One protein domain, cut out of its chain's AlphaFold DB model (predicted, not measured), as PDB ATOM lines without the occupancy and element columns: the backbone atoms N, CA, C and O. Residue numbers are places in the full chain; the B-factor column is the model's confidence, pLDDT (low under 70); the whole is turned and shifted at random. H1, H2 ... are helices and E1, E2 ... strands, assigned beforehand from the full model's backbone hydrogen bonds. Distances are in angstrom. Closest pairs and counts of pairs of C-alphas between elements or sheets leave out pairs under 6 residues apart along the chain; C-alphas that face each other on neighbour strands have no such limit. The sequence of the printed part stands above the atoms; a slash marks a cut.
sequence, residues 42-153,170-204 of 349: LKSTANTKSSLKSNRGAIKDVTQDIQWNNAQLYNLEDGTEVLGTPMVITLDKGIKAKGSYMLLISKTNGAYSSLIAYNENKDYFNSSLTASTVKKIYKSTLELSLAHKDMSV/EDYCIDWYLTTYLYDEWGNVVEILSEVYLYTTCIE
ATOM      1  N   LEU A  42     -45.248 -25.972 -26.707       85.38
ATOM      2  CA  LEU A  42     -44.582 -27.110 -26.063       85.38
ATOM      3  C   LEU A  42     -43.461 -27.692 -26.930       85.38
ATOM      4  O   LEU A  42     -42.402 -28.048 -26.415       85.38
ATOM      5  N   LYS A  43     -43.663 -27.757 -28.252       79.62
ATOM      6  CA  LYS A  43     -42.624 -28.192 -29.191       79.62
ATOM      7  C   LYS A  43     -41.468 -27.195 -29.260       79.62
ATOM      8  O   LYS A  43     -40.314 -27.616 -29.284       79.62
ATOM      9  N   SER A  44     -41.766 -25.896 -29.311       72.62
ATOM     10  CA  SER A  44     -40.756 -24.836 -29.403       72.62
ATOM     11  C   SER A  44     -39.890 -24.730 -28.146       72.62
ATOM     12  O   SER A  44     -38.722 -24.365 -28.245       72.62
ATOM     13  N   THR A  45     -40.427 -25.112 -26.982       71.31
ATOM     14  CA  THR A  45     -39.739 -24.991 -25.691       71.31
ATOM     15  C   THR A  45     -39.175 -26.305 -25.148       71.31
ATOM     16  O   THR A  45     -38.560 -26.290 -24.083       71.31
ATOM     17  N   ALA A  46     -39.351 -27.436 -25.842       68.75
ATOM     18  CA  ALA A  46     -39.024 -28.774 -25.329       68.75
ATOM     19  C   ALA A  46     -37.569 -28.932 -24.843       68.75
ATOM     20  O   ALA A  46     -37.326 -29.620 -23.857       68.75
ATOM     21  N   ASN A  47     -36.624 -28.260 -25.506       66.06
ATOM     22  CA  ASN A  47     -35.191 -28.296 -25.179       66.06
ATOM     23  C   ASN A  47     -34.674 -26.940 -24.678       66.06
ATOM     24  O   ASN A  47     -33.483 -26.638 -24.758       66.06
ATOM     25  N   THR A  48     -35.584 -26.090 -24.210       69.00
ATOM     26  CA  THR A  48     -35.245 -24.762 -23.709       69.00
ATOM     27  C   THR A  48     -35.363 -24.740 -22.198       69.00
ATOM     28  O   THR A  48     -36.227 -25.407 -21.626       69.00
ATOM     29  N   LYS A  49     -34.521 -23.947 -21.540       71.81
ATOM     30  CA  LYS A  49     -34.770 -23.558 -20.149       71.81
ATOM     31  C   LYS A  49     -34.967 -22.065 -20.082       71.81
ATOM     32  O   LYS A  49     -34.434 -21.317 -20.900       71.81
ATOM     33  N   SER A  50     -35.744 -21.655 -19.095       73.19
ATOM     34  CA  SER A  50     -35.924 -20.252 -18.790       73.19
ATOM     35  C   SER A  50     -35.284 -19.933 -17.451       73.19
ATOM     36  O   SER A  50     -35.375 -20.722 -16.510       73.19
ATOM     37  N   SER A  51     -34.675 -18.761 -17.365       71.38
ATOM     38  CA  SER A  51     -34.120 -18.235 -16.123       71.38
ATOM     39  C   SER A  51     -34.519 -16.772 -15.976       71.38
ATOM     40  O   SER A  51     -34.581 -16.028 -16.957       71.38
ATOM     41  N   LEU A  52     -34.760 -16.342 -14.742       64.06
ATOM     42  CA  LEU A  52     -34.779 -14.929 -14.409       64.06
ATOM     43  C   LEU A  52     -33.350 -14.431 -14.315       64.06
ATOM     44  O   LEU A  52     -32.568 -14.867 -13.473       64.06
ATOM     45  N   LYS A  53     -33.023 -13.494 -15.186       65.31
ATOM     46  CA  LYS A  53     -31.736 -12.828 -15.232       65.31
ATOM     47  C   LYS A  53     -31.937 -11.388 -14.823       65.31
ATOM     48  O   LYS A  53     -32.818 -10.705 -15.334       65.31
ATOM     49  N   SER A  54     -31.109 -10.923 -13.909       59.09
ATOM     50  CA  SER A  54     -31.072  -9.513 -13.559       59.09
ATOM     51  C   SER A  54     -30.153  -8.726 -14.491       59.09
ATOM     52  O   SER A  54     -29.132  -9.245 -14.956       59.09
ATOM     53  N   ASN A  55     -30.421  -7.430 -14.664       57.00
ATOM     54  CA  ASN A  55     -29.470  -6.494 -15.287       57.00
ATOM     55  C   ASN A  55     -28.116  -6.410 -14.543       57.00
ATOM     56  O   ASN A  55     -27.153  -5.871 -15.087       57.00
ATOM     57  N   ARG A  56     -28.032  -6.937 -13.314       56.06
ATOM     58  CA  ARG A  56     -26.815  -7.007 -12.492       56.06
ATOM     59  C   ARG A  56     -26.082  -8.351 -12.574       56.06
ATOM     60  O   ARG A  56     -25.041  -8.497 -11.945       56.06
ATOM     61  N   GLY A  57     -26.588  -9.315 -13.342       51.28
ATOM     62  CA  GLY A  57     -25.926 -10.603 -13.576       51.28
ATOM     63  C   GLY A  57     -26.302 -11.731 -12.608       51.28
ATOM     64  O   GLY A  57     -25.846 -12.852 -12.806       51.28
ATOM     65  N   ALA A  58     -27.154 -11.491 -11.606       58.75
ATOM     66  CA  ALA A  58     -27.805 -12.574 -10.864       58.75
ATOM     67  C   ALA A  58     -28.724 -13.373 -11.799       58.75
ATOM     68  O   ALA A  58     -29.468 -12.773 -12.579       58.75
ATOM     69  N   ILE A  59     -28.672 -14.701 -11.701       63.88
ATOM     70  CA  ILE A  59     -29.473 -15.637 -12.495       63.88
ATOM     71  C   ILE A  59     -30.190 -16.589 -11.538       63.88
ATOM     72  O   ILE A  59     -29.600 -17.055 -10.560       63.88
ATOM     73  N   LYS A  60     -31.466 -16.842 -11.814       68.06
ATOM     74  CA  LYS A  60     -32.345 -17.746 -11.076       68.06
ATOM     75  C   LYS A  60     -33.067 -18.649 -12.051       68.06
ATOM     76  O   LYS A  60     -33.642 -18.148 -13.013       68.06
ATOM     77  N   ASP A  61     -33.042 -19.953 -11.818       74.06
ATOM     78  CA  ASP A  61     -33.753 -20.871 -12.694       74.06
ATOM     79  C   ASP A  61     -35.251 -20.735 -12.454       74.06
ATOM     80  O   ASP A  61     -35.698 -20.513 -11.322       74.06
ATOM     81  N   VAL A  62     -36.033 -20.834 -13.534       77.25
ATOM     82  CA  VAL A  62     -37.486 -20.774 -13.425       77.25
ATOM     83  C   VAL A  62     -38.188 -21.918 -14.120       77.25
ATOM     84  O   VAL A  62     -37.888 -22.294 -15.252       77.25
ATOM     85  N   THR A  63     -39.210 -22.403 -13.434       83.31
ATOM     86  CA  THR A  63     -40.212 -23.308 -13.971       83.31
ATOM     87  C   THR A  63     -41.469 -22.506 -14.274       83.31
ATOM     88  O   THR A  63     -41.968 -21.772 -13.418       83.31
ATOM     89  N   GLN A  64     -41.981 -22.650 -15.493       84.12
ATOM     90  CA  GLN A  64     -43.239 -22.049 -15.926       84.12
ATOM     91  C   GLN A  64     -44.322 -23.129 -15.935       84.12
ATOM     92  O   GLN A  64     -44.247 -24.070 -16.724       84.12
ATOM     93  N   ASP A  65     -45.318 -22.995 -15.066       90.94
ATOM     94  CA  ASP A  65     -46.497 -23.858 -15.049       90.94
ATOM     95  C   ASP A  65     -47.660 -23.138 -15.742       90.94
ATOM     96  O   ASP A  65     -48.238 -22.186 -15.210       90.94
ATOM     97  N   ILE A  66     -47.941 -23.539 -16.981       92.38
ATOM     98  CA  ILE A  66     -48.910 -22.871 -17.852       92.38
ATOM     99  C   ILE A  66     -50.286 -23.496 -17.657       92.38
ATOM    100  O   ILE A  66     -50.492 -24.688 -17.898       92.38
ATOM    101  N   GLN A  67     -51.260 -22.669 -17.291       94.12
ATOM    102  CA  GLN A  67     -52.612 -23.116 -16.979       94.12
ATOM    103  C   GLN A  67     -53.479 -23.235 -18.237       94.12
ATOM    104  O   GLN A  67     -54.459 -22.514 -18.390       94.12
ATOM    105  N   TRP A  68     -53.151 -24.173 -19.131       93.00
ATOM    106  CA  TRP A  68     -53.819 -24.336 -20.435       93.00
ATOM    107  C   TRP A  68     -55.348 -24.470 -20.371       93.00
ATOM    108  O   TRP A  68     -56.034 -24.050 -21.298       93.00
ATOM    109  N   ASN A  69     -55.896 -25.012 -19.281       91.88
ATOM    110  CA  ASN A  69     -57.348 -25.124 -19.082       91.88
ATOM    111  C   ASN A  69     -58.045 -23.758 -18.932       91.88
ATOM    112  O   ASN A  69     -59.256 -23.671 -19.100       91.88
ATOM    113  N   ASN A  70     -57.277 -22.708 -18.631       91.81
ATOM    114  CA  ASN A  70     -57.733 -21.327 -18.489       91.81
ATOM    115  C   ASN A  70     -57.370 -20.474 -19.719       91.81
ATOM    116  O   ASN A  70     -57.485 -19.250 -19.669       91.81
ATOM    117  N   ALA A  71     -56.899 -21.094 -20.805       93.19
ATOM    118  CA  ALA A  71     -56.520 -20.381 -22.015       93.19
ATOM    119  C   ALA A  71     -57.748 -19.780 -22.714       93.19
ATOM    120  O   ALA A  71     -58.787 -20.426 -22.857       93.19
ATOM    121  N   GLN A  72     -57.613 -18.540 -23.172       92.00
ATOM    122  CA  GLN A  72     -58.664 -17.798 -23.861       92.00
ATOM    123  C   GLN A  72     -58.119 -17.197 -25.153       92.00
ATOM    124  O   GLN A  72     -56.996 -16.693 -25.191       92.00
ATOM    125  N   LEU A  73     -58.920 -17.262 -26.216       91.81
ATOM    126  CA  LEU A  73     -58.599 -16.660 -27.503       91.81
ATOM    127  C   LEU A  73     -59.207 -15.260 -27.586       91.81
ATOM    128  O   LEU A  73     -60.395 -15.070 -27.324       91.81
ATOM    129  N   TYR A  74     -58.394 -14.294 -27.994       89.81
ATOM    130  CA  TYR A  74     -58.774 -12.900 -28.153       89.81
ATOM    131  C   TYR A  74     -58.501 -12.464 -29.589       89.81
ATOM    132  O   TYR A  74     -57.376 -12.546 -30.073       89.81
ATOM    133  N   ASN A  75     -59.539 -11.965 -30.254       87.56
ATOM    134  CA  ASN A  75     -59.419 -11.356 -31.573       87.56
ATOM    135  C   ASN A  75     -59.174  -9.859 -31.398       87.56
ATOM    136  O   ASN A  75     -60.026  -9.147 -30.858       87.56
ATOM    137  N   LEU A  76     -58.003  -9.385 -31.816       83.25
ATOM    138  CA  LEU A  76     -57.689  -7.963 -31.812       83.25
ATOM    139  C   LEU A  76     -58.369  -7.266 -32.999       83.25
ATOM    140  O   LEU A  76     -58.663  -7.874 -34.024       83.25
ATOM    141  N   GLU A  77     -58.611  -5.959 -32.871       77.94
ATOM    142  CA  GLU A  77     -59.268  -5.154 -33.917       77.94
ATOM    143  C   GLU A  77     -58.504  -5.118 -35.250       77.94
ATOM    144  O   GLU A  77     -59.107  -4.878 -36.290       77.94
ATOM    145  N   ASP A  78     -57.189  -5.353 -35.231       77.12
ATOM    146  CA  ASP A  78     -56.353  -5.449 -36.434       77.12
ATOM    147  C   ASP A  78     -56.385  -6.847 -37.084       77.12
ATOM    148  O   ASP A  78     -55.681  -7.090 -38.063       77.12
ATOM    149  N   GLY A  79     -57.212  -7.759 -36.561       80.12
ATOM    150  CA  GLY A  79     -57.341  -9.137 -37.028       80.12
ATOM    151  C   GLY A  79     -56.309 -10.101 -36.443       80.12
ATOM    152  O   GLY A  79     -56.347 -11.283 -36.773       80.12
ATOM    153  N   THR A  80     -55.405  -9.638 -35.573       82.62
ATOM    154  CA  THR A  80     -54.461 -10.525 -34.883       82.62
ATOM    155  C   THR A  80     -55.192 -11.414 -33.881       82.62
ATOM    156  O   THR A  80     -55.874 -10.924 -32.980       82.62
ATOM    157  N   GLU A  81     -54.999 -12.724 -33.994       88.38
ATOM    158  CA  GLU A  81     -55.447 -13.689 -32.992       88.38
ATOM    159  C   GLU A  81     -54.380 -13.835 -31.901       88.38
ATOM    160  O   GLU A  81     -53.223 -14.167 -32.184       88.38
ATOM    161  N   VAL A  82     -54.768 -13.588 -30.648       90.25
ATOM    162  CA  VAL A  82     -53.905 -13.734 -29.472       90.25
ATOM    163  C   VAL A  82     -54.534 -14.722 -28.502       90.25
ATOM    164  O   VAL A  82     -55.612 -14.485 -27.966       90.25
ATOM    165  N   LEU A  83     -53.842 -15.822 -28.231       93.12
ATOM    166  CA  LEU A  83     -54.146 -16.709 -27.121       93.12
ATOM    167  C   LEU A  83     -53.495 -16.158 -25.849       93.12
ATOM    168  O   LEU A  83     -52.276 -16.007 -25.799       93.12
ATOM    169  N   GLY A  84     -54.288 -15.895 -24.816       91.94
ATOM    170  CA  GLY A  84     -53.800 -15.564 -23.479       91.94
ATOM    171  C   GLY A  84     -54.071 -16.708 -22.511       91.94
ATOM    172  O   GLY A  84     -55.206 -17.170 -22.411       91.94
ATOM    173  N   THR A  85     -53.055 -17.164 -21.783       93.50
ATOM    174  CA  THR A  85     -53.221 -18.165 -20.719       93.50
ATOM    175  C   THR A  85     -52.440 -17.760 -19.470       93.50
ATOM    176  O   THR A  85     -51.251 -17.444 -19.576       93.50
ATOM    177  N   PRO A  86     -53.059 -17.763 -18.277       93.31
ATOM    178  CA  PRO A  86     -52.339 -17.536 -17.030       93.31
ATOM    179  C   PRO A  86     -51.225 -18.568 -16.836       93.31
ATOM    180  O   PRO A  86     -51.319 -19.710 -17.303       93.31
ATOM    181  N   MET A  87     -50.168 -18.171 -16.134       90.12
ATOM    182  CA  MET A  87     -49.100 -19.079 -15.729       90.12
ATOM    183  C   MET A  87     -48.638 -18.798 -14.301       90.12
ATOM    184  O   MET A  87     -48.704 -17.670 -13.811       90.12
ATOM    185  N   VAL A  88     -48.098 -19.828 -13.657       88.44
ATOM    186  CA  VAL A  88     -47.394 -19.715 -12.382       88.44
ATOM    187  C   VAL A  88     -45.902 -19.834 -12.647       88.44
ATOM    188  O   VAL A  88     -45.428 -20.851 -13.151       88.44
ATOM    189  N   ILE A  89     -45.147 -18.800 -12.279       80.00
ATOM    190  CA  ILE A  89     -43.686 -18.842 -12.322       80.00
ATOM    191  C   ILE A  89     -43.177 -19.284 -10.955       80.00
ATOM    192  O   ILE A  89     -43.481 -18.668  -9.933       80.00
ATOM    193  N   THR A  90     -42.389 -20.351 -10.948       79.75
ATOM    194  CA  THR A  90     -41.735 -20.878  -9.753       79.75
ATOM    195  C   THR A  90     -40.229 -20.736  -9.914       79.75
ATOM    196  O   THR A  90     -39.656 -21.224 -10.884       79.75
ATOM    197  N   LEU A  91     -39.608 -20.034  -8.978       74.81
ATOM    198  CA  LEU A  91     -38.168 -19.863  -8.841       74.81
ATOM    199  C   LEU A  91     -37.573 -21.064  -8.094       74.81
ATOM    200  O   LEU A  91     -38.315 -21.861  -7.512       74.81
ATOM    201  N   ASP A  92     -36.241 -21.162  -8.090       68.12
ATOM    202  CA  ASP A  92     -35.435 -22.098  -7.291       68.12
ATOM    203  C   ASP A  92     -36.159 -22.682  -6.058       68.12
ATOM    204  O   ASP A  92     -36.758 -21.960  -5.255       68.12
ATOM    205  N   LYS A  93     -36.038 -24.000  -5.849       66.19
ATOM    206  CA  LYS A  93     -36.563 -24.711  -4.662       66.19
ATOM    207  C   LYS A  93     -38.072 -24.526  -4.401       66.19
ATOM    208  O   LYS A  93     -38.529 -24.808  -3.298       66.19
ATOM    209  N   GLY A  94     -38.859 -24.122  -5.401       69.69
ATOM    210  CA  GLY A  94     -40.322 -24.105  -5.307       69.69
ATOM    211  C   GLY A  94     -40.934 -22.762  -4.896       69.69
ATOM    212  O   GLY A  94     -42.137 -22.698  -4.643       69.69
ATOM    213  N   ILE A  95     -40.145 -21.687  -4.829       73.19
ATOM    214  CA  ILE A  95     -40.636 -20.364  -4.423       73.19
ATOM    215  C   ILE A  95     -41.442 -19.748  -5.568       73.19
ATOM    216  O   ILE A  95     -40.911 -19.508  -6.646       73.19
ATOM    217  N   LYS A  96     -42.722 -19.436  -5.353       74.31
ATOM    218  CA  LYS A  96     -43.529 -18.748  -6.376       74.31
ATOM    219  C   LYS A  96     -43.058 -17.304  -6.557       74.31
ATOM    220  O   LYS A  96     -42.902 -16.572  -5.582       74.31
ATOM    221  N   ALA A  97     -42.873 -16.888  -7.806       68.25
ATOM    222  CA  ALA A  97     -42.560 -15.505  -8.138       68.25
ATOM    223  C   ALA A  97     -43.719 -14.576  -7.735       68.25
ATOM    224  O   ALA A  97     -44.891 -14.953  -7.796       68.25
ATOM    225  N   LYS A  98     -43.393 -13.349  -7.317       71.25
ATOM    226  CA  LYS A  98     -44.391 -12.337  -6.937       71.25
ATOM    227  C   LYS A  98     -45.174 -11.859  -8.167       71.25
ATOM    228  O   LYS A  98     -44.616 -11.796  -9.259       71.25
ATOM    229  N   GLY A  99     -46.426 -11.459  -7.956       77.50
ATOM    230  CA  GLY A  99     -47.323 -10.937  -8.990       77.50
ATOM    231  C   GLY A  99     -48.066 -12.038  -9.741       77.50
ATOM    232  O   GLY A  99     -48.132 -13.177  -9.277       77.50
ATOM    233  N   SER A 100     -48.647 -11.681 -10.878       79.44
ATOM    234  CA  SER A 100     -49.270 -12.613 -11.814       79.44
ATOM    235  C   SER A 100     -48.611 -12.524 -13.183       79.44
ATOM    236  O   SER A 100     -48.047 -11.495 -13.564       79.44
ATOM    237  N   TYR A 101     -48.686 -13.632 -13.918       85.25
ATOM    238  CA  TYR A 101     -48.067 -13.784 -15.226       85.25
ATOM    239  C   TYR A 101     -49.059 -14.377 -16.222       85.25
ATOM    240  O   TYR A 101     -49.863 -15.246 -15.873       85.25
ATOM    241  N   MET A 102     -48.983 -13.932 -17.472       88.00
ATOM    242  CA  MET A 102     -49.778 -14.473 -18.572       88.00
ATOM    243  C   MET A 102     -48.882 -14.741 -19.780       88.00
ATOM    244  O   MET A 102     -48.134 -13.866 -20.213       88.00
ATOM    245  N   LEU A 103     -48.981 -15.951 -20.331       88.25
ATOM    246  CA  LEU A 103     -48.417 -16.292 -21.630       88.25
ATOM    247  C   LEU A 103     -49.344 -15.737 -22.705       88.25
ATOM    248  O   LEU A 103     -50.535 -16.050 -22.713       88.25
ATOM    249  N   LEU A 104     -48.788 -14.959 -23.620       86.19
ATOM    250  CA  LEU A 104     -49.479 -14.455 -24.796       86.19
ATOM    251  C   LEU A 104     -48.866 -15.124 -26.024       86.19
ATOM    252  O   LEU A 104     -47.668 -14.988 -26.252       86.19
ATOM    253  N   ILE A 105     -49.662 -15.843 -26.810       88.12
ATOM    254  CA  ILE A 105     -49.239 -16.451 -28.075       88.12
ATOM    255  C   ILE A 105     -50.034 -15.805 -29.199       88.12
ATOM    256  O   ILE A 105     -51.256 -15.891 -29.217       88.12
ATOM    257  N   SER A 106     -49.350 -15.185 -30.151       87.81
ATOM    258  CA  SER A 106     -49.972 -14.621 -31.351       87.81
ATOM    259  C   SER A 106     -49.562 -15.397 -32.592       87.81
ATOM    260  O   SER A 106     -48.440 -15.903 -32.663       87.81
ATOM    261  N   LYS A 107     -50.450 -15.456 -33.585       81.00
ATOM    262  CA  LYS A 107     -50.171 -16.049 -34.898       81.00
ATOM    263  C   LYS A 107     -50.277 -14.976 -35.977       81.00
ATOM    264  O   LYS A 107     -51.367 -14.498 -36.272       81.00
ATOM    265  N   THR A 108     -49.155 -14.638 -36.603       76.06
ATOM    266  CA  THR A 108     -49.087 -13.626 -37.666       76.06
ATOM    267  C   THR A 108     -48.482 -14.255 -38.912       76.06
ATOM    268  O   THR A 108     -47.395 -14.825 -38.861       76.06
ATOM    269  N   ASN A 109     -49.184 -14.181 -40.048       75.88
ATOM    270  CA  ASN A 109     -48.743 -14.774 -41.323       75.88
ATOM    271  C   ASN A 109     -48.366 -16.269 -41.218       75.88
ATOM    272  O   ASN A 109     -47.424 -16.733 -41.857       75.88
ATOM    273  N   GLY A 110     -49.082 -17.026 -40.380       71.94
ATOM    274  CA  GLY A 110     -48.821 -18.452 -40.150       71.94
ATOM    275  C   GLY A 110     -47.626 -18.756 -39.239       71.94
ATOM    276  O   GLY A 110     -47.406 -19.924 -38.923       71.94
ATOM    277  N   ALA A 111     -46.892 -17.741 -38.778       78.25
ATOM    278  CA  ALA A 111     -45.835 -17.879 -37.787       78.25
ATOM    279  C   ALA A 111     -46.365 -17.537 -36.391       78.25
ATOM    280  O   ALA A 111     -47.038 -16.525 -36.198       78.25
ATOM    281  N   TYR A 112     -46.055 -18.387 -35.418       81.56
ATOM    282  CA  TYR A 112     -46.376 -18.142 -34.018       81.56
ATOM    283  C   TYR A 112     -45.243 -17.386 -33.320       81.56
ATOM    284  O   TYR A 112     -44.064 -17.603 -33.609       81.56
ATOM    285  N   SER A 113     -45.611 -16.546 -32.359       80.94
ATOM    286  CA  SER A 113     -44.700 -15.877 -31.431       80.94
ATOM    287  C   SER A 113     -45.290 -15.879 -30.029       80.94
ATOM    288  O   SER A 113     -46.510 -15.798 -29.878       80.94
ATOM    289  N   SER A 114     -44.437 -15.928 -29.008       81.62
ATOM    290  CA  SER A 114     -44.847 -15.870 -27.607       81.62
ATOM    291  C   SER A 114     -44.243 -14.668 -26.881       81.62
ATOM    292  O   SER A 114     -43.123 -14.245 -27.162       81.62
ATOM    293  N   LEU A 115     -45.007 -14.125 -25.937       79.94
ATOM    294  CA  LEU A 115     -44.636 -13.049 -25.023       79.94
ATOM    295  C   LEU A 115     -45.118 -13.402 -23.616       79.94
ATOM    296  O   LEU A 115     -46.057 -14.182 -23.449       79.94
ATOM    297  N   ILE A 116     -44.499 -12.808 -22.600       79.31
ATOM    298  CA  ILE A 116     -44.890 -13.014 -21.203       79.31
ATOM    299  C   ILE A 116     -45.216 -11.660 -20.597       79.31
ATOM    300  O   ILE A 116     -44.357 -10.787 -20.507       79.31
ATOM    301  N   ALA A 117     -46.480 -11.491 -20.218       78.94
ATOM    302  CA  ALA A 117     -46.965 -10.305 -19.540       78.94
ATOM    303  C   ALA A 117     -46.875 -10.481 -18.022       78.94
ATOM    304  O   ALA A 117     -47.069 -11.582 -17.501       78.94
ATOM    305  N   TYR A 118     -46.623  -9.375 -17.326       80.25
ATOM    306  CA  TYR A 118     -46.527  -9.300 -15.873       80.25
ATOM    307  C   TYR A 118     -47.511  -8.267 -15.321       80.25
ATOM    308  O   TYR A 118     -47.746  -7.225 -15.934       80.25
ATOM    309  N   ASN A 119     -48.060  -8.553 -14.143       79.50
ATOM    310  CA  ASN A 119     -48.768  -7.579 -13.329       79.50
ATOM    311  C   ASN A 119     -48.428  -7.783 -11.845       79.50
ATOM    312  O   ASN A 119     -48.308  -8.914 -11.371       79.50
ATOM    313  N   GLU A 120     -48.289  -6.695 -11.092       72.06
ATOM    314  CA  GLU A 120     -47.947  -6.749  -9.667       72.06
ATOM    315  C   GLU A 120     -49.053  -7.357  -8.792       72.06
ATOM    316  O   GLU A 120     -48.767  -7.978  -7.762       72.06
ATOM    317  N   ASN A 121     -50.312  -7.241  -9.220       78.06
ATOM    318  CA  ASN A 121     -51.442  -7.862  -8.553       78.06
ATOM    319  C   ASN A 121     -51.467  -9.367  -8.874       78.06
ATOM    320  O   ASN A 121     -51.541  -9.780 -10.035       78.06
ATOM    321  N   LYS A 122     -51.417 -10.194  -7.821       80.50
ATOM    322  CA  LYS A 122     -51.321 -11.663  -7.885       80.50
ATOM    323  C   LYS A 122     -52.507 -12.347  -8.569       80.50
ATOM    324  O   LYS A 122     -52.341 -13.462  -9.052       80.50
ATOM    325  N   ASP A 123     -53.654 -11.680  -8.649       83.75
ATOM    326  CA  ASP A 123     -54.877 -12.248  -9.224       83.75
ATOM    327  C   ASP A 123     -55.324 -11.561 -10.517       83.75
ATOM    328  O   ASP A 123     -56.354 -11.924 -11.085       83.75
ATOM    329  N   TYR A 124     -54.545 -10.601 -11.026       83.88
ATOM    330  CA  TYR A 124     -54.927  -9.794 -12.189       83.88
ATOM    331  C   TYR A 124     -55.317 -10.655 -13.400       83.88
ATOM    332  O   TYR A 124     -56.410 -10.508 -13.949       83.88
ATOM    333  N   PHE A 125     -54.465 -11.616 -13.761       86.56
ATOM    334  CA  PHE A 125     -54.698 -12.525 -14.886       86.56
ATOM    335  C   PHE A 125     -55.603 -13.726 -14.562       86.56
ATOM    336  O   PHE A 125     -55.982 -14.448 -15.479       86.56
ATOM    337  N   ASN A 126     -55.973 -13.939 -13.293       81.25
ATOM    338  CA  ASN A 126     -56.903 -15.007 -12.890       81.25
ATOM    339  C   ASN A 126     -58.376 -14.609 -13.115       81.25
ATOM    340  O   ASN A 126     -59.267 -15.454 -13.039       81.25
ATOM    341  N   SER A 127     -58.638 -13.324 -13.378       78.50
ATOM    342  CA  SER A 127     -59.966 -12.788 -13.686       78.50
ATOM    343  C   SER A 127     -60.292 -12.864 -15.185       78.50
ATOM    344  O   SER A 127     -59.396 -12.946 -16.024       78.50
ATOM    345  N   SER A 128     -61.579 -12.822 -15.552       76.44
ATOM    346  CA  SER A 128     -61.969 -12.739 -16.965       76.44
ATOM    347  C   SER A 128     -61.594 -11.373 -17.538       76.44
ATOM    348  O   SER A 128     -62.200 -10.357 -17.186       76.44
ATOM    349  N   LEU A 129     -60.611 -11.349 -18.435       85.12
ATOM    350  CA  LEU A 129     -60.158 -10.133 -19.102       85.12
ATOM    351  C   LEU A 129     -61.003  -9.847 -20.341       85.12
ATOM    352  O   LEU A 129     -61.429 -10.748 -21.060       85.12
ATOM    353  N   THR A 130     -61.215  -8.567 -20.632       83.81
ATOM    354  CA  THR A 130     -61.843  -8.165 -21.896       83.81
ATOM    355  C   THR A 130     -60.825  -8.201 -23.037       83.81
ATOM    356  O   THR A 130     -59.631  -7.978 -22.817       83.81
ATOM    357  N   ALA A 131     -61.289  -8.375 -24.279       80.88
ATOM    358  CA  ALA A 131     -60.429  -8.290 -25.462       80.88
ATOM    359  C   ALA A 131     -59.678  -6.945 -25.552       80.88
ATOM    360  O   ALA A 131     -58.501  -6.913 -25.908       80.88
ATOM    361  N   SER A 132     -60.313  -5.834 -25.150       78.56
ATOM    362  CA  SER A 132     -59.650  -4.524 -25.099       78.56
ATOM    363  C   SER A 132     -58.521  -4.478 -24.066       78.56
ATOM    364  O   SER A 132     -57.508  -3.823 -24.318       78.56
ATOM    365  N   THR A 133     -58.678  -5.144 -22.922       84.38
ATOM    366  CA  THR A 133     -57.634  -5.227 -21.892       84.38
ATOM    367  C   THR A 133     -56.450  -6.039 -22.408       84.38
ATOM    368  O   THR A 133     -55.317  -5.565 -22.354       84.38
ATOM    369  N   VAL A 134     -56.709  -7.209 -22.999       82.69
ATOM    370  CA  VAL A 134     -55.657  -8.060 -23.578       82.69
ATOM    371  C   VAL A 134     -54.924  -7.362 -24.716       82.69
ATOM    372  O   VAL A 134     -53.701  -7.439 -24.775       82.69
ATOM    373  N   LYS A 135     -55.624  -6.589 -25.557       78.69
ATOM    374  CA  LYS A 135     -54.998  -5.746 -26.586       78.69
ATOM    375  C   LYS A 135     -53.959  -4.789 -25.994       78.69
ATOM    376  O   LYS A 135     -52.858  -4.681 -26.530       78.69
ATOM    377  N   LYS A 136     -54.303  -4.088 -24.907       79.69
ATOM    378  CA  LYS A 136     -53.392  -3.143 -24.237       79.69
ATOM    379  C   LYS A 136     -52.178  -3.865 -23.660       79.69
ATOM    380  O   LYS A 136     -51.055  -3.431 -23.900       79.69
ATOM    381  N   ILE A 137     -52.409  -4.986 -22.974       82.25
ATOM    382  CA  ILE A 137     -51.342  -5.814 -22.404       82.25
ATOM    383  C   ILE A 137     -50.404  -6.285 -23.521       82.25
ATOM    384  O   ILE A 137     -49.221  -5.966 -23.484       82.25
ATOM    385  N   TYR A 138     -50.935  -6.943 -24.555       77.88
ATOM    386  CA  TYR A 138     -50.156  -7.474 -25.675       77.88
ATOM    387  C   TYR A 138     -49.299  -6.404 -26.361       77.88
ATOM    388  O   TYR A 138     -48.104  -6.618 -26.551       77.88
ATOM    389  N   LYS A 139     -49.875  -5.232 -26.670       76.12
ATOM    390  CA  LYS A 139     -49.122  -4.120 -27.273       76.12
ATOM    391  C   LYS A 139     -48.000  -3.627 -26.365       76.12
ATOM    392  O   LYS A 139     -46.865  -3.541 -26.819       76.12
ATOM    393  N   SER A 140     -48.293  -3.384 -25.086       68.44
ATOM    394  CA  SER A 140     -47.282  -2.919 -24.127       68.44
ATOM    395  C   SER A 140     -46.139  -3.925 -23.955       68.44
ATOM    396  O   SER A 140     -44.971  -3.548 -23.978       68.44
ATOM    397  N   THR A 141     -46.447  -5.223 -23.866       66.94
ATOM    398  CA  THR A 141     -45.436  -6.281 -23.762       66.94
ATOM    399  C   THR A 141     -44.592  -6.391 -25.034       66.94
ATOM    400  O   THR A 141     -43.378  -6.577 -24.948       66.94
ATOM    401  N   LEU A 142     -45.206  -6.250 -26.212       66.19
ATOM    402  CA  LEU A 142     -44.497  -6.274 -27.490       66.19
ATOM    403  C   LEU A 142     -43.543  -5.079 -27.629       66.19
ATOM    404  O   LEU A 142     -42.378  -5.272 -27.964       66.19
ATOM    405  N   GLU A 143     -44.009  -3.864 -27.336       65.69
ATOM    406  CA  GLU A 143     -43.194  -2.640 -27.385       65.69
ATOM    407  C   GLU A 143     -41.987  -2.725 -26.440       65.69
ATOM    408  O   GLU A 143     -40.861  -2.445 -26.857       65.69
ATOM    409  N   LEU A 144     -42.191  -3.198 -25.205       58.72
ATOM    410  CA  LEU A 144     -41.109  -3.416 -24.236       58.72
ATOM    411  C   LEU A 144     -40.091  -4.457 -24.722       58.72
ATOM    412  O   LEU A 144     -38.883  -4.266 -24.572       58.72
ATOM    413  N   SER A 145     -40.560  -5.551 -25.330       57.44
ATOM    414  CA  SER A 145     -39.681  -6.588 -25.883       57.44
ATOM    415  C   SER A 145     -38.836  -6.065 -27.051       57.44
ATOM    416  O   SER A 145     -37.641  -6.361 -27.128       57.44
ATOM    417  N   LEU A 146     -39.426  -5.251 -27.933       59.84
ATOM    418  CA  LEU A 146     -38.732  -4.653 -29.076       59.84
ATOM    419  C   LEU A 146     -37.698  -3.612 -28.640       59.84
ATOM    420  O   LEU A 146     -36.542  -3.706 -29.052       59.84
ATOM    421  N   ALA A 147     -38.075  -2.689 -27.749       54.31
ATOM    422  CA  ALA A 147     -37.167  -1.667 -27.225       54.31
ATOM    423  C   ALA A 147     -35.906  -2.286 -26.596       54.31
ATOM    424  O   ALA A 147     -34.803  -1.750 -26.712       54.31
ATOM    425  N   HIS A 148     -36.046  -3.452 -25.962       52.06
ATOM    426  CA  HIS A 148     -34.920  -4.150 -25.351       52.06
ATOM    427  C   HIS A 148     -34.040  -4.915 -26.343       52.06
ATOM    428  O   HIS A 148     -32.817  -4.961 -26.178       52.06
ATOM    429  N   LYS A 149     -34.623  -5.486 -27.403       49.12
ATOM    430  CA  LYS A 149     -33.847  -6.133 -28.470       49.12
ATOM    431  C   LYS A 149     -32.849  -5.156 -29.098       49.12
ATOM    432  O   LYS A 149     -31.702  -5.528 -29.338       49.12
ATOM    433  N   ASP A 150     -33.244  -3.900 -29.255       42.56
ATOM    434  CA  ASP A 150     -32.369  -2.853 -29.786       42.56
ATOM    435  C   ASP A 150     -31.251  -2.465 -28.794       42.56
ATOM    436  O   ASP A 150     -30.117  -2.188 -29.195       42.56
ATOM    437  N   MET A 151     -31.514  -2.537 -27.484       37.16
ATOM    438  CA  MET A 151     -30.512  -2.275 -26.442       37.16
ATOM    439  C   MET A 151     -29.506  -3.423 -26.247       37.16
ATOM    440  O   MET A 151     -28.331  -3.170 -25.954       37.16
ATOM    441  N   SER A 152     -29.923  -4.684 -26.404       36.47
ATOM    442  CA  SER A 152     -29.054  -5.857 -26.202       36.47
ATOM    443  C   SER A 152     -28.020  -6.026 -27.323       36.47
ATOM    444  O   SER A 152     -26.860  -6.342 -27.040       36.47
ATOM    445  N   VAL A 153     -28.374  -5.682 -28.569       38.47
ATOM    446  CA  VAL A 153     -27.434  -5.624 -29.707       38.47
ATOM    447  C   VAL A 153     -26.298  -4.629 -29.436       38.47
ATOM    448  O   VAL A 153     -25.146  -4.886 -29.786       38.47
ATOM    449  N   GLU A 170     -25.532   1.348  -1.666       41.19
ATOM    450  CA  GLU A 170     -26.473   2.482  -1.641       41.19
ATOM    451  C   GLU A 170     -27.607   2.176  -2.643       41.19
ATOM    452  O   GLU A 170     -27.370   1.495  -3.643       41.19
ATOM    453  N   ASP A 171     -28.832   2.604  -2.325       49.75
ATOM    454  CA  ASP A 171     -30.113   2.227  -2.952       49.75
ATOM    455  C   ASP A 171     -30.025   1.927  -4.457       49.75
ATOM    456  O   ASP A 171     -29.721   2.800  -5.277       49.75
ATOM    457  N   TYR A 172     -30.304   0.680  -4.848       53.03
ATOM    458  CA  TYR A 172     -30.207   0.277  -6.250       53.03
ATOM    459  C   TYR A 172     -31.375  -0.596  -6.692       53.03
ATOM    460  O   TYR A 172     -31.834  -1.501  -5.993       53.03
ATOM    461  N   CYS A 173     -31.825  -0.322  -7.914       52.22
ATOM    462  CA  CYS A 173     -32.827  -1.106  -8.609       52.22
ATOM    463  C   CYS A 173     -32.182  -2.163  -9.515       52.22
ATOM    464  O   CYS A 173     -31.093  -1.982 -10.083       52.22
ATOM    465  N   ILE A 174     -32.876  -3.287  -9.618       52.12
ATOM    466  CA  ILE A 174     -32.524  -4.484 -10.362       52.12
ATOM    467  C   ILE A 174     -33.681  -4.770 -11.310       52.12
ATOM    468  O   ILE A 174     -34.790  -5.058 -10.867       52.12
ATOM    469  N   ASP A 175     -33.417  -4.713 -12.607       58.66
ATOM    470  CA  ASP A 175     -34.395  -5.108 -13.618       58.66
ATOM    471  C   ASP A 175     -34.310  -6.614 -13.818       58.66
ATOM    472  O   ASP A 175     -33.209  -7.151 -13.976       58.66
ATOM    473  N   TRP A 176     -35.459  -7.275 -13.840       58.50
ATOM    474  CA  TRP A 176     -35.591  -8.710 -14.024       58.50
ATOM    475  C   TRP A 176     -36.147  -9.030 -15.400       58.50
ATOM    476  O   TRP A 176     -37.181  -8.510 -15.824       58.50
ATOM    477  N   TYR A 177     -35.459  -9.947 -16.066       63.88
ATOM    478  CA  TYR A 177     -35.777 -10.409 -17.403       63.88
ATOM    479  C   TYR A 177     -35.970 -11.913 -17.376       63.88
ATOM    480  O   TYR A 177     -35.161 -12.643 -16.804       63.88
ATOM    481  N   LEU A 178     -37.008 -12.390 -18.046       65.06
ATOM    482  CA  LEU A 178     -37.156 -13.796 -18.361       65.06
ATOM    483  C   LEU A 178     -36.361 -14.099 -19.620       65.06
ATOM    484  O   LEU A 178     -36.702 -13.638 -20.705       65.06
ATOM    485  N   THR A 179     -35.276 -14.842 -19.452       61.12
ATOM    486  CA  THR A 179     -34.407 -15.245 -20.556       61.12
ATOM    487  C   THR A 179     -34.652 -16.706 -20.877       61.12
ATOM    488  O   THR A 179     -34.561 -17.544 -19.978       61.12
ATOM    489  N   THR A 180     -34.935 -17.021 -22.136       61.59
ATOM    490  CA  THR A 180     -35.061 -18.399 -22.617       61.59
ATOM    491  C   THR A 180     -33.820 -18.774 -23.412       61.59
ATOM    492  O   THR A 180     -33.465 -18.117 -24.391       61.59
ATOM    493  N   TYR A 181     -33.164 -19.850 -22.993       61.28
ATOM    494  CA  TYR A 181     -31.948 -20.373 -23.604       61.28
ATOM    495  C   TYR A 181     -32.245 -21.664 -24.359       61.28
ATOM    496  O   TYR A 181     -33.012 -22.508 -23.884       61.28
ATOM    497  N   LEU A 182     -31.588 -21.837 -25.503       56.38
ATOM    498  CA  LEU A 182     -31.485 -23.107 -26.205       56.38
ATOM    499  C   LEU A 182     -30.246 -23.853 -25.712       56.38
ATOM    500  O   LEU A 182     -29.150 -23.286 -25.698       56.38
ATOM    501  N   TYR A 183     -30.421 -25.120 -25.344       56.59
ATOM    502  CA  TYR A 183     -29.324 -25.988 -24.926       56.59
ATOM    503  C   TYR A 183     -29.049 -27.073 -25.965       56.59
ATOM    504  O   TYR A 183     -29.962 -27.520 -26.662       56.59
ATOM    505  N   ASP A 184     -27.790 -27.499 -26.054       59.47
ATOM    506  CA  ASP A 184     -27.410 -28.701 -26.795       59.47
ATOM    507  C   ASP A 184     -27.738 -29.982 -26.000       59.47
ATOM    508  O   ASP A 184     -28.205 -29.943 -24.857       59.47
ATOM    509  N   GLU A 185     -27.479 -31.142 -26.607       56.00
ATOM    510  CA  GLU A 185     -27.705 -32.452 -25.982       56.00
ATOM    511  C   GLU A 185     -26.815 -32.728 -24.754       56.00
ATOM    512  O   GLU A 185     -27.094 -33.651 -23.987       56.00
ATOM    513  N   TRP A 186     -25.782 -31.910 -24.525       61.69
ATOM    514  CA  TRP A 186     -24.871 -31.995 -23.381       61.69
ATOM    515  C   TRP A 186     -25.175 -30.956 -22.292       61.69
ATOM    516  O   TRP A 186     -24.490 -30.922 -21.269       61.69
ATOM    517  N   GLY A 187     -26.213 -30.136 -22.473       50.09
ATOM    518  CA  GLY A 187     -26.636 -29.122 -21.511       50.09
ATOM    519  C   GLY A 187     -25.830 -27.822 -21.554       50.09
ATOM    520  O   GLY A 187     -25.939 -27.028 -20.617       50.09
ATOM    521  N   ASN A 188     -25.056 -27.566 -22.613       53.59
ATOM    522  CA  ASN A 188     -24.404 -26.271 -22.822       53.59
ATOM    523  C   ASN A 188     -25.362 -25.286 -23.499       53.59
ATOM    524  O   ASN A 188     -26.183 -25.676 -24.328       53.59
ATOM    525  N   VAL A 189     -25.237 -23.997 -23.171       54.38
ATOM    526  CA  VAL A 189     -26.011 -22.929 -23.824       54.38
ATOM    527  C   VAL A 189     -25.498 -22.730 -25.250       54.38
ATOM    528  O   VAL A 189     -24.328 -22.407 -25.447       54.38
ATOM    529  N   VAL A 190     -26.389 -22.879 -26.228       56.62
ATOM    530  CA  VAL A 190     -26.115 -22.658 -27.656       56.62
ATOM    531  C   VAL A 190     -26.503 -21.240 -28.065       56.62
ATOM    532  O   VAL A 190     -25.731 -20.549 -28.725       56.62
ATOM    533  N   GLU A 191     -27.696 -20.796 -27.663       54.50
ATOM    534  CA  GLU A 191     -28.284 -19.530 -28.103       54.50
ATOM    535  C   GLU A 191     -29.253 -18.970 -27.049       54.50
ATOM    536  O   GLU A 191     -29.879 -19.721 -26.299       54.50
ATOM    537  N   ILE A 192     -29.394 -17.642 -26.998       56.88
ATOM    538  CA  ILE A 192     -30.471 -16.963 -26.266       56.88
ATOM    539  C   ILE A 192     -31.625 -16.738 -27.247       56.88
ATOM    540  O   ILE A 192     -31.488 -15.952 -28.180       56.88
ATOM    541  N   LEU A 193     -32.755 -17.413 -27.035       52.03
ATOM    542  CA  LEU A 193     -33.920 -17.346 -27.926       52.03
ATOM    543  C   LEU A 193     -34.783 -16.110 -27.668       52.03
ATOM    544  O   LEU A 193     -35.345 -15.530 -28.597       52.03
ATOM    545  N   SER A 194     -34.909 -15.713 -26.405       59.25
ATOM    546  CA  SER A 194     -35.685 -14.542 -26.007       59.25
ATOM    547  C   SER A 194     -35.182 -13.977 -24.682       59.25
ATOM    548  O   SER A 194     -34.677 -14.701 -23.825       59.25
ATOM    549  N   GLU A 195     -35.326 -12.665 -24.517       55.00
ATOM    550  CA  GLU A 195     -35.118 -11.956 -23.254       55.00
ATOM    551  C   GLU A 195     -36.277 -10.962 -23.115       55.00
ATOM    552  O   GLU A 195     -36.410 -10.034 -23.915       55.00
ATOM    553  N   VAL A 196     -37.169 -11.207 -22.157       54.94
ATOM    554  CA  VAL A 196     -38.398 -10.426 -21.950       54.94
ATOM    555  C   VAL A 196     -38.295  -9.712 -20.612       54.94
ATOM    556  O   VAL A 196     -38.152 -10.364 -19.580       54.94
ATOM    557  N   TYR A 197     -38.362  -8.380 -20.615       60.66
ATOM    558  CA  TYR A 197     -38.456  -7.611 -19.374       60.66
ATOM    559  C   TYR A 197     -39.752  -7.962 -18.641       60.66
ATOM    560  O   TYR A 197     -40.819  -7.993 -19.253       60.66
ATOM    561  N   LEU A 198     -39.654  -8.214 -17.336       53.16
ATOM    562  CA  LEU A 198     -40.819  -8.489 -16.506       53.16
ATOM    563  C   LEU A 198     -41.122  -7.329 -15.558       53.16
ATOM    564  O   LEU A 198     -42.225  -6.794 -15.583       53.16
ATOM    565  N   TYR A 199     -40.163  -6.977 -14.699       57.12
ATOM    566  CA  TYR A 199     -40.336  -5.981 -13.640       57.12
ATOM    567  C   TYR A 199     -38.991  -5.525 -13.070       57.12
ATOM    568  O   TYR A 199     -37.944  -6.108 -13.354       57.12
ATOM    569  N   THR A 200     -39.029  -4.514 -12.206       59.06
ATOM    570  CA  THR A 200     -37.868  -3.989 -11.482       59.06
ATOM    571  C   THR A 200     -38.071  -4.158  -9.975       59.06
ATOM    572  O   THR A 200     -39.159  -3.927  -9.457       59.06
ATOM    573  N   THR A 201     -37.026  -4.567  -9.254       50.00
ATOM    574  CA  THR A 201     -36.990  -4.599  -7.781       50.00
ATOM    575  C   THR A 201     -35.954  -3.617  -7.275       50.00
ATOM    576  O   THR A 201     -34.823  -3.659  -7.748       50.00
ATOM    577  N   CYS A 202     -36.283  -2.804  -6.281       50.50
ATOM    578  CA  CYS A 202     -35.329  -1.895  -5.650       50.50
ATOM    579  C   CYS A 202     -35.028  -2.357  -4.223       50.50
ATOM    580  O   CYS A 202     -35.928  -2.819  -3.522       50.50
ATOM    581  N   ILE A 203     -33.754  -2.291  -3.826       47.19
ATOM    582  CA  ILE A 203     -33.317  -2.548  -2.451       47.19
ATOM    583  C   ILE A 203     -32.997  -1.198  -1.817       47.19
ATOM    584  O   ILE A 203     -32.095  -0.506  -2.287       47.19
ATOM    585  N   GLU A 204     -33.710  -0.871  -0.745       40.47
ATOM    586  CA  GLU A 204     -33.378   0.214   0.177       40.47
ATOM    587  C   GLU A 204     -32.686  -0.418   1.388       40.47
ATOM    588  O   GLU A 204     -33.262  -1.305   2.020       40.47
TER     589      GLU A 204
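What this domain is: This is residues 42 to 153 and 170 to 204 of the 349 residues of an uncharacterized protein of Pedobacter sp (UniProt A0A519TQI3). One strongly twisted sheet of eight strands curls round into a loose, incompletely closed barrel, in which the edge strands E6 and E8 come near each other without pairing. The long helix H2 packs across this seam, from E3 past E6 to E8, and little H1 only grazes the sheet. The printed part has 147 residues, with two named helices and eight named strands, which follow along the chain as H1, E1, E2, E3, E4, E5, E6, H2, E7 and E8; the sheet is branched, E4 has three neighbours, E2, E3 and E5, and the neighbour pairs are antiparallel. The class is mixed, helices and strands, and the whole is compact, with a radius of gyration of the C-alphas of 15.6 A and spans of 44 by 41 by 32 A.

Where its parts are: H1, residues 42 to 45, begins at C-alpha 42 (-44.582, -27.110, -26.063). E1 is residues 48 to 54, E2 59 to 66, at 21.4 A, and E3 72 to 75. E4, residues 81 to 91, is 30.3 A long; E5, 100 to 108, 25.9 A; E6, 111 to 119, 26.7 A. H2, residues 131 to 153, is 33.4 A long, with C-alpha 131 at (-60.429, -8.290, -25.462). E7, residues 172 to 183, is 32.2 A long; E8, residues 189 to 203, is 30.4 A long, bends by 82 degrees at residue 193 and ends at C-alpha 203 (-33.317, -2.548, -2.451).

How they stand to each other: E7 and E2 lie on opposite sides of E1, with N 51 and O 179 at 2.9 A and N 52 and O 60 at 2.7 A. E2 pairs staggered, with E1 over residues 59 to 62 and with E4 over residues 62 to 66, where N 63 and O 90 are 2.8 A apart. E2 and E3 lie on one side of E4, E5 on the other; N 74 and O 82 are 2.8 A apart, N 85 and O 103 2.9 A. E3 E4 E5 E6 form a meander, each strand the antiparallel neighbour of the one before; N 104 and O 115 of the hairpin E5 and E6 are 2.8 A apart. In the hairpin E7 and E8, N 178 and O 196 are 2.8 A apart. The closest C-alphas of E6 and E8, Tyr 118 and Leu 198, are 5.8 A apart. H2 is on the sheet; its closest C-alphas to E8 are those of Ser 145 and Val 196, 5.6 A, and to E6 those of Thr 141 and Ala 117, 6.0 A. In H2 every O i to N i+4 pair is within hydrogen-bond range; H1 is too short for such a pair, and 0 of its 1 O i to N i+3 pair is within range.

The domain as a whole: The C-alphas farthest apart, Gly 110 and Glu 170, are 49.2 A apart. Residues 154 to 169 are not printed, and C-alphas 153 and 170 are 29.2 A apart across the cut. The link E6 to H2 is long, with 11 residues. Mean pLDDT of the printed part is 71.2; 65 residues are under 70, among them 140 to 153 and 170 to 204.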